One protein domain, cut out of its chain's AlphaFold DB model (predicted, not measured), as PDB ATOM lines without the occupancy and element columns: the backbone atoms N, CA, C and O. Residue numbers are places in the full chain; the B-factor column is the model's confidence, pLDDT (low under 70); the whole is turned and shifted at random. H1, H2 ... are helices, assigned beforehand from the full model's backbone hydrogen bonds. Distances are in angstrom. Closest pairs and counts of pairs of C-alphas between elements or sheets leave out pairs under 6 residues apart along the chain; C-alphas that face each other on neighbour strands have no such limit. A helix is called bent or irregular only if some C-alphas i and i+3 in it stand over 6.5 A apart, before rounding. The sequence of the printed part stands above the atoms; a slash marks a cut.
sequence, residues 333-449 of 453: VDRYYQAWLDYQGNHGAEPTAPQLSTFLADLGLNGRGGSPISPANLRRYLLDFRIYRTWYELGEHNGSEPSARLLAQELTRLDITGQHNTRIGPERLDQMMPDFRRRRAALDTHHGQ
ATOM      1  N   VAL A 333     -49.813 -25.851  34.296       91.44
ATOM      2  CA  VAL A 333     -49.314 -27.017  35.052       91.44
ATOM      3  C   VAL A 333     -47.845 -27.297  34.733       91.44
ATOM      4  O   VAL A 333     -47.086 -27.645  35.632       91.44
ATOM      5  N   ASP A 334     -47.416 -27.081  33.490       93.44
ATOM      6  CA  ASP A 334     -46.017 -27.288  33.093       93.44
ATOM      7  C   ASP A 334     -45.101 -26.208  33.696       93.44
ATOM      8  O   ASP A 334     -43.995 -26.513  34.130       93.44
ATOM      9  N   ARG A 335     -45.603 -24.974  33.857       92.56
ATOM     10  CA  ARG A 335     -44.930 -23.915  34.634       92.56
ATOM     11  C   ARG A 335     -44.854 -24.218  36.134       92.56
ATOM     12  O   ARG A 335     -43.847 -23.921  36.767       92.56
ATOM     13  N   TYR A 336     -45.880 -24.852  36.714       93.81
ATOM     14  CA  TYR A 336     -45.797 -25.350  38.096       93.81
ATOM     15  C   TYR A 336     -44.757 -26.473  38.242       93.81
ATOM     16  O   TYR A 336     -44.156 -26.598  39.306       93.81
ATOM     17  N   TYR A 337     -44.547 -27.280  37.195       94.25
ATOM     18  CA  TYR A 337     -43.512 -28.314  37.164       94.25
ATOM     19  C   TYR A 337     -42.101 -27.717  37.036       94.25
ATOM     20  O   TYR A 337     -41.218 -28.136  37.780       94.25
ATOM     21  N   GLN A 338     -41.898 -26.708  36.176       93.62
ATOM     22  CA  GLN A 338     -40.638 -25.949  36.115       93.62
ATOM     23  C   GLN A 338     -40.287 -25.362  37.486       93.62
ATOM     24  O   GLN A 338     -39.286 -25.758  38.066       93.62
ATOM     25  N   ALA A 339     -41.184 -24.575  38.091       93.56
ATOM     26  CA  ALA A 339     -40.947 -23.999  39.417       93.56
ATOM     27  C   ALA A 339     -40.712 -25.057  40.521       93.56
ATOM     28  O   ALA A 339     -40.030 -24.792  41.509       93.56
ATOM     29  N   TRP A 340     -41.259 -26.269  40.373       95.25
ATOM     30  CA  TRP A 340     -40.982 -27.400  41.266       95.25
ATOM     31  C   TRP A 340     -39.570 -27.983  41.057       95.25
ATOM     32  O   TRP A 340     -38.942 -28.384  42.040       95.25
ATOM     33  N   LEU A 341     -39.040 -27.994  39.828       94.06
ATOM     34  CA  LEU A 341     -37.632 -28.311  39.541       94.06
ATOM     35  C   LEU A 341     -36.686 -27.198  40.013       94.06
ATOM     36  O   LEU A 341     -35.719 -27.493  40.711       94.06
ATOM     37  N   ASP A 342     -36.988 -25.936  39.704       92.69
ATOM     38  CA  ASP A 342     -36.161 -24.776  40.066       92.69
ATOM     39  C   ASP A 342     -35.993 -24.679  41.589       92.69
ATOM     40  O   ASP A 342     -34.886 -24.491  42.098       92.69
ATOM     41  N   TYR A 343     -37.074 -24.912  42.345       93.38
ATOM     42  CA  TYR A 343     -37.017 -25.017  43.803       93.38
ATOM     43  C   TYR A 343     -36.073 -26.139  44.265       93.38
ATOM     44  O   TYR A 343     -35.282 -25.936  45.185       93.38
ATOM     45  N   GLN A 344     -36.131 -27.323  43.643       93.62
ATOM     46  CA  GLN A 344     -35.247 -28.443  43.993       93.62
ATOM     47  C   GLN A 344     -33.777 -28.135  43.681       93.62
ATOM     48  O   GLN A 344     -32.917 -28.508  44.476       93.62
ATOM     49  N   GLY A 345     -33.488 -27.424  42.586       92.00
ATOM     50  CA  GLY A 345     -32.142 -26.935  42.278       92.00
ATOM     51  C   GLY A 345     -31.632 -25.932  43.319       92.00
ATOM     52  O   GLY A 345     -30.513 -26.064  43.807       92.00
ATOM     53  N   ASN A 346     -32.480 -24.980  43.720       91.31
ATOM     54  CA  ASN A 346     -32.125 -23.911  44.658       91.31
ATOM     55  C   ASN A 346     -32.038 -24.362  46.129       91.31
ATOM     56  O   ASN A 346     -31.287 -23.774  46.906       91.31
ATOM     57  N   HIS A 347     -32.810 -25.376  46.534       90.62
ATOM     58  CA  HIS A 347     -32.935 -25.797  47.938       90.62
ATOM     59  C   HIS A 347     -32.455 -27.228  48.229       90.62
ATOM     60  O   HIS A 347     -32.440 -27.630  49.393       90.62
ATOM     61  N   GLY A 348     -32.092 -28.018  47.213       87.56
ATOM     62  CA  GLY A 348     -31.629 -29.405  47.369       87.56
ATOM     63  C   GLY A 348     -32.690 -30.394  47.881       87.56
ATOM     64  O   GLY A 348     -32.360 -31.534  48.203       87.56
ATOM     65  N   ALA A 349     -33.954 -29.973  47.980       88.50
ATOM     66  CA  ALA A 349     -35.057 -30.744  48.544       88.50
ATOM     67  C   ALA A 349     -36.379 -30.443  47.821       88.50
ATOM     68  O   ALA A 349     -36.579 -29.353  47.284       88.50
ATOM     69  N   GLU A 350     -37.304 -31.405  47.818       89.31
ATOM     70  CA  GLU A 350     -38.628 -31.229  47.213       89.31
ATOM     71  C   GLU A 350     -39.477 -30.216  48.010       89.31
ATOM     72  O   GLU A 350     -39.594 -30.351  49.234       89.31
ATOM     73  N   PRO A 351     -40.121 -29.226  47.361       92.50
ATOM     74  CA  PRO A 351     -40.968 -28.276  48.066       92.50
ATOM     75  C   PRO A 351     -42.237 -28.944  48.599       92.50
ATOM     76  O   PRO A 351     -42.987 -29.601  47.871       92.50
ATOM     77  N   THR A 352     -42.576 -28.662  49.856       93.50
ATOM     78  CA  THR A 352     -43.946 -28.879  50.328       93.50
ATOM     79  C   THR A 352     -44.914 -27.953  49.580       93.50
ATOM     80  O   THR A 352     -44.546 -26.872  49.119       93.50
ATOM     81  N   ALA A 353     -46.191 -28.333  49.475       92.56
ATOM     82  CA  ALA A 353     -47.178 -27.530  48.743       92.56
ATOM     83  C   ALA A 353     -47.317 -26.056  49.222       92.56
ATOM     84  O   ALA A 353     -47.598 -25.206  48.378       92.56
ATOM     85  N   PRO A 354     -47.117 -25.708  50.515       93.50
ATOM     86  CA  PRO A 354     -46.977 -24.315  50.948       93.50
ATOM     87  C   PRO A 354     -45.716 -23.623  50.418       93.50
ATOM     88  O   PRO A 354     -45.821 -22.504  49.931       93.50
ATOM     89  N   GLN A 355     -44.550 -24.279  50.442       94.38
ATOM     90  CA  GLN A 355     -43.307 -23.708  49.900       94.38
ATOM     91  C   GLN A 355     -43.421 -23.447  48.393       94.38
ATOM     92  O   GLN A 355     -43.087 -22.355  47.946       94.38
ATOM     93  N   LEU A 356     -43.987 -24.390  47.628       94.00
ATOM     94  CA  LEU A 356     -44.256 -24.188  46.199       94.00
ATOM     95  C   LEU A 356     -45.289 -23.069  45.956       94.00
ATOM     96  O   LEU A 356     -45.182 -22.350  44.972       94.00
ATOM     97  N   SER A 357     -46.267 -22.879  46.853       93.50
ATOM     98  CA  SER A 357     -47.222 -21.760  46.772       93.50
ATOM     99  C   SER A 357     -46.563 -20.398  46.985       93.50
ATOM    100  O   SER A 357     -47.014 -19.435  46.366       93.50
ATOM    101  N   THR A 358     -45.575 -20.301  47.876       93.38
ATOM    102  CA  THR A 358     -44.809 -19.065  48.090       93.38
ATOM    103  C   THR A 358     -43.892 -18.818  46.899       93.38
ATOM    104  O   THR A 358     -44.036 -17.800  46.238       93.38
ATOM    105  N   PHE A 359     -43.082 -19.809  46.520       92.94
ATOM    106  CA  PHE A 359     -42.136 -19.708  45.406       92.94
ATOM    107  C   PHE A 359     -42.815 -19.362  44.067       92.94
ATOM    108  O   PHE A 359     -42.322 -18.528  43.315       92.94
ATOM    109  N   LEU A 360     -44.001 -19.921  43.785       93.25
ATOM    110  CA  LEU A 360     -44.796 -19.526  42.615       93.25
ATOM    111  C   LEU A 360     -45.297 -18.074  42.691       93.25
ATOM    112  O   LEU A 360     -45.381 -17.422  41.656       93.25
ATOM    113  N   ALA A 361     -45.624 -17.553  43.877       91.44
ATOM    114  CA  ALA A 361     -46.015 -16.153  44.038       91.44
ATOM    115  C   ALA A 361     -44.813 -15.197  43.931       91.44
ATOM    116  O   ALA A 361     -44.960 -14.116  43.365       91.44
ATOM    117  N   ASP A 362     -43.633 -15.610  44.402       91.12
ATOM    118  CA  ASP A 362     -42.376 -14.863  44.249       91.12
ATOM    119  C   ASP A 362     -41.953 -14.775  42.767       91.12
ATOM    120  O   ASP A 362     -41.470 -13.741  42.312       91.12
ATOM    121  N   LEU A 363     -42.228 -15.827  41.982       88.25
ATOM    122  CA  LEU A 363     -42.091 -15.864  40.517       88.25
ATOM    123  C   LEU A 363     -43.230 -15.145  39.754       88.25
ATOM    124  O   LEU A 363     -43.298 -15.229  38.527       88.25
ATOM    125  N   GLY A 364     -44.172 -14.486  40.438       87.94
ATOM    126  CA  GLY A 364     -45.311 -13.802  39.806       87.94
ATOM    127  C   GLY A 364     -46.370 -14.728  39.177       87.94
ATOM    128  O   GLY A 364     -47.306 -14.259  38.523       87.94
ATOM    129  N   LEU A 365     -46.267 -16.046  39.374       87.25
ATOM    130  CA  LEU A 365     -47.231 -17.056  38.925       87.25
ATOM    131  C   LEU A 365     -48.405 -17.154  39.913       87.25
ATOM    132  O   LEU A 365     -48.689 -18.196  40.502       87.25
ATOM    133  N   ASN A 366     -49.106 -16.039  40.097       87.00
ATOM    134  CA  ASN A 366     -50.209 -15.916  41.043       87.00
ATOM    135  C   ASN A 366     -51.524 -16.498  40.486       87.00
ATOM    136  O   ASN A 366     -51.750 -16.619  39.280       87.00
ATOM    137  N   GLY A 367     -52.438 -16.842  41.391       80.44
ATOM    138  CA  GLY A 367     -53.801 -17.246  41.065       80.44
ATOM    139  C   GLY A 367     -54.709 -16.070  40.683       80.44
ATOM    140  O   GLY A 367     -54.307 -14.906  40.609       80.44
ATOM    141  N   ARG A 368     -55.995 -16.371  40.458       76.75
ATOM    142  CA  ARG A 368     -57.011 -15.364  40.106       76.75
ATOM    143  C   ARG A 368     -57.067 -14.256  41.167       76.75
ATOM    144  O   ARG A 368     -57.386 -14.531  42.319       76.75
ATOM    145  N   GLY A 369     -56.845 -13.012  40.739       75.25
ATOM    146  CA  GLY A 369     -56.880 -11.833  41.608       75.25
ATOM    147  C   GLY A 369     -55.577 -11.555  42.364       75.25
ATOM    148  O   GLY A 369     -55.618 -10.844  43.359       75.25
ATOM    149  N   GLY A 370     -54.441 -12.121  41.939       79.06
ATOM    150  CA  GLY A 370     -53.129 -11.874  42.553       79.06
ATOM    151  C   GLY A 370     -52.843 -12.705  43.810       79.06
ATOM    152  O   GLY A 370     -51.705 -12.752  44.265       79.06
ATOM    153  N   SER A 371     -53.829 -13.423  44.349       85.31
ATOM    154  CA  SER A 371     -53.633 -14.342  45.476       85.31
ATOM    155  C   SER A 371     -52.690 -15.506  45.119       85.31
ATOM    156  O   SER A 371     -52.826 -16.059  44.025       85.31
ATOM    157  N   PRO A 372     -51.804 -15.959  46.026       88.94
ATOM    158  CA  PRO A 372     -51.000 -17.170  45.828       88.94
ATOM    159  C   PRO A 372     -51.840 -18.417  45.500       88.94
ATOM    160  O   PRO A 372     -52.995 -18.549  45.921       88.94
ATOM    161  N   ILE A 373     -51.265 -19.357  44.744       90.75
ATOM    162  CA  ILE A 373     -51.972 -20.574  44.321       90.75
ATOM    163  C   ILE A 373     -52.136 -21.521  45.511       90.75
ATOM    164  O   ILE A 373     -51.162 -22.055  46.024       90.75
ATOM    165  N   SER A 374     -53.386 -21.792  45.902       91.38
ATOM    166  CA  SER A 374     -53.704 -22.611  47.081       91.38
ATOM    167  C   SER A 374     -52.855 -23.898  47.191       91.38
ATOM    168  O   SER A 374     -52.914 -24.744  46.289       91.38
ATOM    169  N   PRO A 375     -52.167 -24.133  48.328       91.88
ATOM    170  CA  PRO A 375     -51.423 -25.370  48.582       91.88
ATOM    171  C   PRO A 375     -52.266 -26.647  48.433       91.88
ATOM    172  O   PRO A 375     -51.757 -27.692  48.029       91.88
ATOM    173  N   ALA A 376     -53.575 -26.579  48.700       89.38
ATOM    174  CA  ALA A 376     -54.503 -27.701  48.519       89.38
ATOM    175  C   ALA A 376     -54.794 -28.034  47.039       89.38
ATOM    176  O   ALA A 376     -55.311 -29.116  46.735       89.38
ATOM    177  N   ASN A 377     -54.467 -27.120  46.120       91.00
ATOM    178  CA  ASN A 377     -54.446 -27.371  44.684       91.00
ATOM    179  C   ASN A 377     -53.088 -27.944  44.259       91.00
ATOM    180  O   ASN A 377     -53.045 -29.017  43.667       91.00
ATOM    181  N   LEU A 378     -51.982 -27.293  44.642       93.19
ATOM    182  CA  LEU A 378     -50.620 -27.724  44.288       93.19
ATOM    183  C   LEU A 378     -50.305 -29.152  44.759       93.19
ATOM    184  O   LEU A 378     -49.763 -29.942  43.991       93.19
ATOM    185  N   ARG A 379     -50.754 -29.535  45.965       91.75
ATOM    186  CA  ARG A 379     -50.603 -30.898  46.515       91.75
ATOM    187  C   ARG A 379     -51.155 -32.007  45.604       91.75
ATOM    188  O   ARG A 379     -50.752 -33.155  45.756       91.75
ATOM    189  N   ARG A 380     -52.075 -31.696  44.684       91.56
ATOM    190  CA  ARG A 380     -52.627 -32.668  43.726       91.56
ATOM    191  C   ARG A 380     -51.601 -33.056  42.664       91.56
ATOM    192  O   ARG A 380     -51.518 -34.228  42.328       91.56
ATOM    193  N   TYR A 381     -50.812 -32.086  42.202       93.62
ATOM    194  CA  TYR A 381     -49.861 -32.250  41.104       93.62
ATOM    195  C   TYR A 381     -48.509 -32.822  41.543       93.62
ATOM    196  O   TYR A 381     -47.858 -33.469  40.737       93.62
ATOM    197  N   LEU A 382     -48.102 -32.653  42.812       93.88
ATOM    198  CA  LEU A 382     -46.803 -33.146  43.311       93.88
ATOM    199  C   LEU A 382     -46.576 -34.646  43.042       93.88
ATOM    200  O   LEU A 382     -45.469 -35.050  42.702       93.88
ATOM    201  N   LEU A 383     -47.620 -35.479  43.149       94.38
ATOM    202  CA  LEU A 383     -47.507 -36.901  42.812       94.38
ATOM    203  C   LEU A 383     -47.270 -37.108  41.309       94.38
ATOM    204  O   LEU A 383     -46.372 -37.852  40.930       94.38
ATOM    205  N   ASP A 384     -48.042 -36.433  40.459       94.06
ATOM    206  CA  ASP A 384     -47.917 -36.556  39.006       94.06
ATOM    207  C   ASP A 384     -46.575 -35.976  38.502       94.06
ATOM    208  O   ASP A 384     -46.009 -36.492  37.542       94.06
ATOM    209  N   PHE A 385     -46.009 -34.978  39.197       95.44
ATOM    210  CA  PHE A 385     -44.661 -34.445  38.959       95.44
ATOM    211  C   PHE A 385     -43.569 -35.465  39.283       95.44
ATOM    212  O   PHE A 385     -42.671 -35.657  38.466       95.44
ATOM    213  N   ARG A 386     -43.664 -36.164  40.422       95.31
ATOM    214  CA  ARG A 386     -42.754 -37.272  40.759       95.31
ATOM    215  C   ARG A 386     -42.834 -38.388  39.715       95.31
ATOM    216  O   ARG A 386     -41.802 -38.819  39.222       95.31
ATOM    217  N   ILE A 387     -44.047 -38.802  39.328       95.69
ATOM    218  CA  ILE A 387     -44.255 -39.846  38.309       95.69
ATOM    219  C   ILE A 387     -43.650 -39.429  36.961       95.69
ATOM    220  O   ILE A 387     -42.931 -40.216  36.346       95.69
ATOM    221  N   TYR A 388     -43.913 -38.198  36.511       96.00
ATOM    222  CA  TYR A 388     -43.357 -37.665  35.267       96.00
ATOM    223  C   TYR A 388     -41.826 -37.557  35.317       96.00
ATOM    224  O   TYR A 388     -41.162 -37.945  34.359       96.00
ATOM    225  N   ARG A 389     -41.259 -37.093  36.439       95.00
ATOM    226  CA  ARG A 389     -39.808 -37.021  36.646       95.00
ATOM    227  C   ARG A 389     -39.166 -38.408  36.558       95.00
ATOM    228  O   ARG A 389     -38.227 -38.574  35.789       95.00
ATOM    229  N   THR A 390     -39.714 -39.410  37.254       95.81
ATOM    230  CA  THR A 390     -39.222 -40.796  37.169       95.81
ATOM    231  C   THR A 390     -39.340 -41.348  35.746       95.81
ATOM    232  O   THR A 390     -38.408 -41.988  35.279       95.81
ATOM    233  N   TRP A 391     -40.432 -41.078  35.019       96.25
ATOM    234  CA  TRP A 391     -40.562 -41.462  33.602       96.25
ATOM    235  C   TRP A 391     -39.499 -40.801  32.714       96.25
ATOM    236  O   TRP A 391     -38.925 -41.467  31.855       96.25
ATOM    237  N   TYR A 392     -39.213 -39.518  32.939       94.81
ATOM    238  CA  TYR A 392     -38.218 -38.764  32.181       94.81
ATOM    239  C   TYR A 392     -36.797 -39.292  32.437       94.81
ATOM    240  O   TYR A 392     -36.125 -39.704  31.496       94.81
ATOM    241  N   GLU A 393     -36.368 -39.369  33.702       93.50
ATOM    242  CA  GLU A 393     -35.035 -39.860  34.102       93.50
ATOM    243  C   GLU A 393     -34.779 -41.296  33.602       93.50
ATOM    244  O   GLU A 393     -33.696 -41.613  33.110       93.50
ATOM    245  N   LEU A 394     -35.805 -42.149  33.661       94.31
ATOM    246  CA  LEU A 394     -35.781 -43.531  33.177       94.31
ATOM    247  C   LEU A 394     -35.745 -43.631  31.642       94.31
ATOM    248  O   LEU A 394     -35.210 -44.604  31.110       94.31
ATOM    249  N   GLY A 395     -36.303 -42.649  30.930       93.50
ATOM    250  CA  GLY A 395     -36.215 -42.548  29.473       93.50
ATOM    251  C   GLY A 395     -34.835 -42.101  28.997       93.50
ATOM    252  O   GLY A 395     -34.282 -42.712  28.084       93.50
ATOM    253  N   GLU A 396     -34.242 -41.108  29.667       92.50
ATOM    254  CA  GLU A 396     -32.876 -40.651  29.380       92.50
ATOM    255  C   GLU A 396     -31.847 -41.758  29.646       92.50
ATOM    256  O   GLU A 396     -30.999 -42.028  28.799       92.50
ATOM    257  N   HIS A 397     -31.957 -42.459  30.782       91.56
ATOM    258  CA  HIS A 397     -31.053 -43.561  31.128       91.56
ATOM    259  C   HIS A 397     -31.104 -44.724  30.121       91.56
ATOM    260  O   HIS A 397     -30.086 -45.354  29.839       91.56
ATOM    261  N   ASN A 398     -32.288 -45.023  29.577       90.19
ATOM    262  CA  ASN A 398     -32.503 -46.172  28.692       90.19
ATOM    263  C   ASN A 398     -32.488 -45.807  27.195       90.19
ATOM    264  O   ASN A 398     -32.757 -46.674  26.359       90.19
ATOM    265  N   GLY A 399     -32.236 -44.538  26.841       89.81
ATOM    266  CA  GLY A 399     -32.226 -44.033  25.459       89.81
ATOM    267  C   GLY A 399     -33.528 -44.265  24.675       89.81
ATOM    268  O   GLY A 399     -33.519 -44.270  23.445       89.81
ATOM    269  N   SER A 400     -34.635 -44.548  25.366       89.69
ATOM    270  CA  SER A 400     -35.888 -45.043  24.788       89.69
ATOM    271  C   SER A 400     -37.052 -44.846  25.763       89.69
ATOM    272  O   SER A 400     -36.852 -44.794  26.976       89.69
ATOM    273  N   GLU A 401     -38.282 -44.714  25.256       90.75
ATOM    274  CA  GLU A 401     -39.438 -44.454  26.123       90.75
ATOM    275  C   GLU A 401     -39.736 -45.657  27.046       90.75
ATOM    276  O   GLU A 401     -39.960 -46.770  26.555       90.75
ATOM    277  N   PRO A 402     -39.780 -45.472  28.379       93.56
ATOM    278  CA  PRO A 402     -39.932 -46.584  29.302       93.56
ATOM    279  C   PRO A 402     -41.388 -47.050  29.377       93.56
ATOM    280  O   PRO A 402     -42.307 -46.269  29.625       93.56
ATOM    281  N   SER A 403     -41.599 -48.360  29.233       93.69
ATOM    282  CA  SER A 403     -42.934 -48.957  29.367       93.69
ATOM    283  C   SER A 403     -43.543 -48.714  30.756       93.69
ATOM    284  O   SER A 403     -42.844 -48.744  31.774       93.69
ATOM    285  N   ALA A 404     -44.871 -48.589  30.823       93.50
ATOM    286  CA  ALA A 404     -45.606 -48.398  32.074       93.50
ATOM    287  C   ALA A 404     -45.340 -49.487  33.132       93.50
ATOM    288  O   ALA A 404     -45.395 -49.207  34.329       93.50
ATOM    289  N   ARG A 405     -44.993 -50.719  32.727       94.75
ATOM    290  CA  ARG A 405     -44.577 -51.786  33.659       94.75
ATOM    291  C   ARG A 405     -43.212 -51.531  34.290       94.75
ATOM    292  O   ARG A 405     -43.021 -51.896  35.447       94.75
ATOM    293  N   LEU A 406     -42.269 -50.951  33.549       93.94
ATOM    294  CA  LEU A 406     -40.934 -50.618  34.052       93.94
ATOM    295  C   LEU A 406     -41.028 -49.393  34.974       93.94
ATOM    296  O   LEU A 406     -40.537 -49.436  36.098       93.94
ATOM    297  N   LEU A 407     -41.804 -48.379  34.576       95.81
ATOM    298  CA  LEU A 407     -42.130 -47.238  35.435       95.81
ATOM    299  C   LEU A 407     -42.855 -47.660  36.729       95.81
ATOM    300  O   LEU A 407     -42.480 -47.204  37.801       95.81
ATOM    301  N   ALA A 408     -43.840 -48.564  36.678       94.12
ATOM    302  CA  ALA A 408     -44.529 -49.054  37.881       94.12
ATOM    303  C   ALA A 408     -43.588 -49.779  38.864       94.12
ATOM    304  O   ALA A 408     -43.742 -49.652  40.083       94.12
ATOM    305  N   GLN A 409     -42.606 -50.527  38.349       94.00
ATOM    306  CA  GLN A 409     -41.561 -51.153  39.165       94.00
ATOM    307  C   GLN A 409     -40.657 -50.094  39.804       94.00
ATOM    308  O   GLN A 409     -40.421 -50.153  41.008       94.00
ATOM    309  N   GLU A 410     -40.228 -49.094  39.038       94.31
ATOM    310  CA  GLU A 410     -39.324 -48.047  39.518       94.31
ATOM    311  C   GLU A 410     -39.988 -47.116  40.548       94.31
ATOM    312  O   GLU A 410     -39.411 -46.840  41.599       94.31
ATOM    313  N   LEU A 411     -41.254 -46.740  40.345       94.25
ATOM    314  CA  LEU A 411     -42.053 -46.033  41.356       94.25
ATOM    315  C   LEU A 411     -42.198 -46.857  42.644       94.25
ATOM    316  O   LEU A 411     -42.143 -46.301  43.737       94.25
ATOM    317  N   THR A 412     -42.331 -48.185  42.531       94.00
ATOM    318  CA  THR A 412     -42.362 -49.086  43.696       94.00
ATOM    319  C   THR A 412     -40.990 -49.175  44.381       94.00
ATOM    320  O   THR A 412     -40.933 -49.260  45.604       94.00
ATOM    321  N   ARG A 413     -39.884 -49.113  43.626       94.31
ATOM    322  CA  ARG A 413     -38.505 -49.078  44.153       94.31
ATOM    323  C   ARG A 413     -38.200 -47.782  44.915       94.31
ATOM    324  O   ARG A 413     -37.412 -47.802  45.855       94.31
ATOM    325  N   LEU A 414     -38.826 -46.678  44.509       91.31
ATOM    326  CA  LEU A 414     -38.686 -45.342  45.100       91.31
ATOM    327  C   LEU A 414     -39.734 -45.027  46.195       91.31
ATOM    328  O   LEU A 414     -39.780 -43.898  46.676       91.31
ATOM    329  N   ASP A 415     -40.588 -45.992  46.564       91.62
ATOM    330  CA  ASP A 415     -41.743 -45.833  47.476       91.62
ATOM    331  C   ASP A 415     -42.712 -44.688  47.078       91.62
ATOM    332  O   ASP A 415     -43.383 -44.061  47.901       91.62
ATOM    333  N   ILE A 416     -42.813 -44.402  45.773       89.75
ATOM    334  CA  ILE A 416     -43.722 -43.394  45.218       89.75
ATOM    335  C   ILE A 416     -45.102 -44.033  45.033       89.75
ATOM    336  O   ILE A 416     -45.408 -44.649  44.009       89.75
ATOM    337  N   THR A 417     -45.955 -43.883  46.045       88.25
ATOM    338  CA  THR A 417     -47.298 -44.472  46.079       88.25
ATOM    339  C   THR A 417     -48.419 -43.456  45.840       88.25
ATOM    340  O   THR A 417     -48.265 -42.238  45.959       88.25
ATOM    341  N   GLY A 418     -49.587 -43.972  45.455       86.06
ATOM    342  CA  GLY A 418     -50.813 -43.201  45.282       86.06
ATOM    343  C   GLY A 418     -51.544 -42.910  46.597       86.06
ATOM    344  O   GLY A 418     -51.056 -43.142  47.703       86.06
ATOM    345  N   GLN A 419     -52.786 -42.429  46.482       78.75
ATOM    346  CA  GLN A 419     -53.648 -42.210  47.650       78.75
ATOM    347  C   GLN A 419     -53.794 -43.494  48.484       78.75
ATOM    348  O   GLN A 419     -53.896 -44.590  47.936       78.75
ATOM    349  N   HIS A 420     -53.818 -43.344  49.811       80.44
ATOM    350  CA  HIS A 420     -53.891 -44.447  50.782       80.44
ATOM    351  C   HIS A 420     -52.746 -45.480  50.675       80.44
ATOM    352  O   HIS A 420     -52.943 -46.646  50.993       80.44
ATOM    353  N   ASN A 421     -51.554 -45.050  50.239       83.62
ATOM    354  CA  ASN A 421     -50.382 -45.905  49.996       83.62
ATOM    355  C   ASN A 421     -50.602 -46.991  48.919       83.62
ATOM    356  O   ASN A 421     -49.961 -48.042  48.924       83.62
ATOM    357  N   THR A 422     -51.533 -46.756  47.988       86.81
ATOM    358  CA  THR A 422     -51.870 -47.719  46.926       86.81
ATOM    359  C   THR A 422     -50.772 -47.737  45.860       86.81
ATOM    360  O   THR A 422     -50.374 -46.675  45.377       86.81
ATOM    361  N   ARG A 423     -50.304 -48.921  45.437       87.69
ATOM    362  CA  ARG A 423     -49.352 -49.044  44.314       87.69
ATOM    363  C   ARG A 423     -49.955 -48.493  43.020       87.69
ATOM    364  O   ARG A 423     -51.135 -48.698  42.738       87.69
ATOM    365  N   ILE A 424     -49.135 -47.818  42.220       90.56
ATOM    366  CA  ILE A 424     -49.565 -47.212  40.958       90.56
ATOM    367  C   ILE A 424     -49.447 -48.274  39.854       90.56
ATOM    368  O   ILE A 424     -48.347 -48.650  39.460       90.56
ATOM    369  N   GLY A 425     -50.585 -48.807  39.402       89.19
ATOM    370  CA  GLY A 425     -50.629 -49.858  38.379       89.19
ATOM    371  C   GLY A 425     -50.326 -49.347  36.959       89.19
ATOM    372  O   GLY A 425     -50.594 -48.177  36.673       89.19
ATOM    373  N   PRO A 426     -49.824 -50.215  36.055       91.75
ATOM    374  CA  PRO A 426     -49.418 -49.828  34.701       91.75
ATOM    375  C   PRO A 426     -50.568 -49.215  33.893       91.75
ATOM    376  O   PRO A 426     -50.378 -48.153  33.320       91.75
ATOM    377  N   GLU A 427     -51.782 -49.771  33.981       92.31
ATOM    378  CA  GLU A 427     -52.991 -49.260  33.304       92.31
ATOM    379  C   GLU A 427     -53.241 -47.755  33.530       92.31
ATOM    380  O   GLU A 427     -53.713 -47.052  32.639       92.31
ATOM    381  N   ARG A 428     -52.924 -47.240  34.731       91.44
ATOM    382  CA  ARG A 428     -53.033 -45.806  35.046       91.44
ATOM    383  C   ARG A 428     -51.882 -45.006  34.437       91.44
ATOM    384  O   ARG A 428     -52.082 -43.860  34.052       91.44
ATOM    385  N   LEU A 429     -50.683 -45.576  34.391       94.19
ATOM    386  CA  LEU A 429     -49.503 -44.926  33.828       94.19
ATOM    387  C   LEU A 429     -49.618 -44.823  32.303       94.19
ATOM    388  O   LEU A 429     -49.373 -43.747  31.769       94.19
ATOM    389  N   ASP A 430     -50.092 -45.867  31.618       94.25
ATOM    390  CA  ASP A 430     -50.360 -45.845  30.171       94.25
ATOM    391  C   ASP A 430     -51.341 -44.719  29.780       94.25
ATOM    392  O   ASP A 430     -51.126 -44.023  28.787       94.25
ATOM    393  N   GLN A 431     -52.353 -44.443  30.617       93.56
ATOM    394  CA  GLN A 431     -53.267 -43.298  30.455       93.56
ATOM    395  C   GLN A 431     -52.588 -41.926  30.643       93.56
ATOM    396  O   GLN A 431     -53.088 -40.922  30.136       93.56
ATOM    397  N   MET A 432     -51.457 -41.858  31.356       93.00
ATOM    398  CA  MET A 432     -50.694 -40.626  31.606       93.00
ATOM    399  C   MET A 432     -49.587 -40.381  30.562       93.00
ATOM    400  O   MET A 432     -49.216 -39.226  30.342       93.00
ATOM    401  N   MET A 433     -49.102 -41.418  29.860       93.38
ATOM    402  CA  MET A 433     -48.036 -41.296  28.845       93.38
ATOM    403  C   MET A 433     -48.285 -40.209  27.774       93.38
ATOM    404  O   MET A 433     -47.335 -39.501  27.432       93.38
ATOM    405  N   PRO A 434     -49.513 -39.989  27.250       94.06
ATOM    406  CA  PRO A 434     -49.760 -38.913  26.286       94.06
ATOM    407  C   PRO A 434     -49.495 -37.507  26.851       94.06
ATOM    408  O   PRO A 434     -48.961 -36.658  26.139       94.06
ATOM    409  N   ASP A 435     -49.810 -37.262  28.131       91.88
ATOM    410  CA  ASP A 435     -49.479 -35.993  28.796       91.88
ATOM    411  C   ASP A 435     -47.971 -35.857  29.027       91.88
ATOM    412  O   ASP A 435     -47.427 -34.764  28.898       91.88
ATOM    413  N   PHE A 436     -47.279 -36.964  29.311       94.88
ATOM    414  CA  PHE A 436     -45.834 -36.970  29.540       94.88
ATOM    415  C   PHE A 436     -45.061 -36.640  28.260       94.88
ATOM    416  O   PHE A 436     -44.240 -35.723  28.263       94.88
ATOM    417  N   ARG A 437     -45.398 -37.282  27.131       94.06
ATOM    418  CA  ARG A 437     -44.845 -36.933  25.807       94.06
ATOM    419  C   ARG A 437     -45.124 -35.472  25.445       94.06
ATOM    420  O   ARG A 437     -44.230 -34.779  24.963       94.06
ATOM    421  N   ARG A 438     -46.341 -34.977  25.722       93.75
ATOM    422  CA  ARG A 438     -46.707 -33.564  25.520       93.75
ATOM    423  C   ARG A 438     -45.862 -32.628  26.380       93.75
ATOM    424  O   ARG A 438     -45.387 -31.619  25.863       93.75
ATOM    425  N   ARG A 439     -45.704 -32.923  27.676       93.81
ATOM    426  CA  ARG A 439     -44.941 -32.090  28.619       93.81
ATOM    427  C   ARG A 439     -43.477 -32.030  28.219       93.81
ATOM    428  O   ARG A 439     -42.944 -30.929  28.152       93.81
ATOM    429  N   ARG A 440     -42.876 -33.174  27.878       92.06
ATOM    430  CA  ARG A 440     -41.507 -33.250  27.359       92.06
ATOM    431  C   ARG A 440     -41.330 -32.335  26.148       92.06
ATOM    432  O   ARG A 440     -40.586 -31.371  26.237       92.06
ATOM    433  N   ALA A 441     -42.120 -32.526  25.090       91.69
ATOM    434  CA  ALA A 441     -42.019 -31.700  23.885       91.69
ATOM    435  C   ALA A 441     -42.220 -30.189  24.145       91.69
ATOM    436  O   ALA A 441     -41.584 -29.361  23.491       91.69
ATOM    437  N   ALA A 442     -43.084 -29.808  25.093       90.06
ATOM    438  CA  ALA A 442     -43.282 -28.410  25.477       90.06
ATOM    439  C   ALA A 442     -42.073 -27.828  26.239       90.06
ATOM    440  O   ALA A 442     -41.646 -26.716  25.933       90.06
ATOM    441  N   LEU A 443     -41.501 -28.578  27.188       88.38
ATOM    442  CA  LEU A 443     -40.297 -28.184  27.930       88.38
ATOM    443  C   LEU A 443     -39.071 -28.108  27.011       88.38
ATOM    444  O   LEU A 443     -38.380 -27.093  27.018       88.38
ATOM    445  N   ASP A 444     -38.861 -29.119  26.165       87.38
ATOM    446  CA  ASP A 444     -37.760 -29.180  25.195       87.38
ATOM    447  C   ASP A 444     -37.797 -27.964  24.245       87.38
ATOM    448  O   ASP A 444     -36.771 -27.331  23.991       87.38
ATOM    449  N   THR A 445     -38.995 -27.568  23.786       84.69
ATOM    450  CA  THR A 445     -39.190 -26.369  22.946       84.69
ATOM    451  C   THR A 445     -38.809 -25.083  23.690       84.69
ATOM    452  O   THR A 445     -38.127 -24.231  23.127       84.69
ATOM    453  N   HIS A 446     -39.215 -24.936  24.956       77.00
ATOM    454  CA  HIS A 446     -38.948 -23.730  25.753       77.00
ATOM    455  C   HIS A 446     -37.491 -23.643  26.236       77.00
ATOM    456  O   HIS A 446     -36.967 -22.547  26.398       77.00
ATOM    457  N   HIS A 447     -36.805 -24.766  26.454       69.38
ATOM    458  CA  HIS A 447     -35.371 -24.762  26.765       69.38
ATOM    459  C   HIS A 447     -34.500 -24.521  25.520       69.38
ATOM    460  O   HIS A 447     -33.406 -23.976  25.642       69.38
ATOM    461  N   GLY A 448     -34.989 -24.864  24.322       59.94
ATOM    462  CA  GLY A 448     -34.339 -24.537  23.049       59.94
ATOM    463  C   GLY A 448     -34.547 -23.095  22.560       59.94
ATOM    464  O   GLY A 448     -33.923 -22.699  21.576       59.94
ATOM    465  N   GLN A 449     -35.408 -22.310  23.214       50.56
ATOM    466  CA  GLN A 449     -35.761 -20.951  22.805       50.56
ATOM    467  C   GLN A 449     -35.268 -19.939  23.856       50.56
ATOM    468  O   GLN A 449     -35.921 -19.782  24.885       50.56
TER     469      GLN A 449
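What this domain is: This is residues 333 to 449 of the 453 residues of the protein "Uncharacterized protein DUF2637" of Streptomyces sp. CNZ287 (UniProt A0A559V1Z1). A long kinked helix, H3, runs through the middle of an all-helix domain, with H2 meeting its first part at a corner, where the first residues of both, Ala 353 and Pro 375, come closest, H4 packed steeply on its last part, and two further helices, H1 and H5, near its middle. H5 starts beside H4 and runs back past the middle of H3 towards the first residues of H1, and its last residues, with the two after them, stick out as 444 to 449. The printed part has 117 residues with five named helices, in the order H1, H2, H3, H4, H5, and no named strand. It is compact, with a radius of gyration of the C-alphas of 14.9 A, and spans 42 by 39 by 26 A.

How they stand to each other: Begin at H1, residues 333 to 347; a tight link leads to H2, residues 353 to 362. They touch about perpendicular at 85 degrees, closest at the C-alphas of Ala 339 and Leu 360, 6.7 A apart. After a long link comes H3, residues 375 to 398, which touches H2 with residues 375 to 382 alone, about perpendicular at 89 degrees; the closest C-alphas, of Ala 353 and Pro 375, are 4.8 A apart. H1 and H3 are close but not clearly touching, closest at the C-alphas of Tyr 337 and Phe 385, 6.5 A. A tight link leads to H4, residues 404 to 413, which H3 touches with residues 387 to 394 alone, closest at the C-alphas of Trp 391 and Leu 407, 6.3 A; at 71 degrees they are only just about perpendicular. A long link leads to H5, residues 426 to 447, which touches H4 with residues 426 to 430 alone, about perpendicular at 90 degrees, closest at the C-alphas of Ala 404 and Pro 426, 4.8 A. H5 is close to H3 but not clearly touching, closest at the C-alphas of Tyr 388 and Phe 436, 6.3 A. H2 is apart from H4 and H5. In H1, H2 and H4 every O i to N i+4 pair is within hydrogen-bond range; in H3 16 of 20 are, in H5 15 of 18.

Where its parts are: Find C-alpha 333 at (-49.314, -27.017, 35.052); from there H1 runs 20.9 A. H2 measures 14.3 A and H4 14.0 A. H3 starts at C-alpha 375, (-51.423, -25.370, 48.582), and runs 34.4 A, with a kink of 29 degrees near residue 383. H5 runs 29.8 A to C-alpha 447 at (-35.371, -24.762, 26.765), with a kink of 40 degrees near residue 433. H3 and H5 are irregular, only just: C-alphas 380 and 383 are 6.7 A apart, and C-alphas 431 and 434 are 7.0 A apart.

The domain as a whole: Look for the two C-alphas farthest apart at Gly 369 and Asn 398, 44.0 A. The printed part has no cut, and its long links are residues 363 to 374 and 414 to 425. The mean pLDDT of the printed part is 90.4; residues 447 to 449 are under 70.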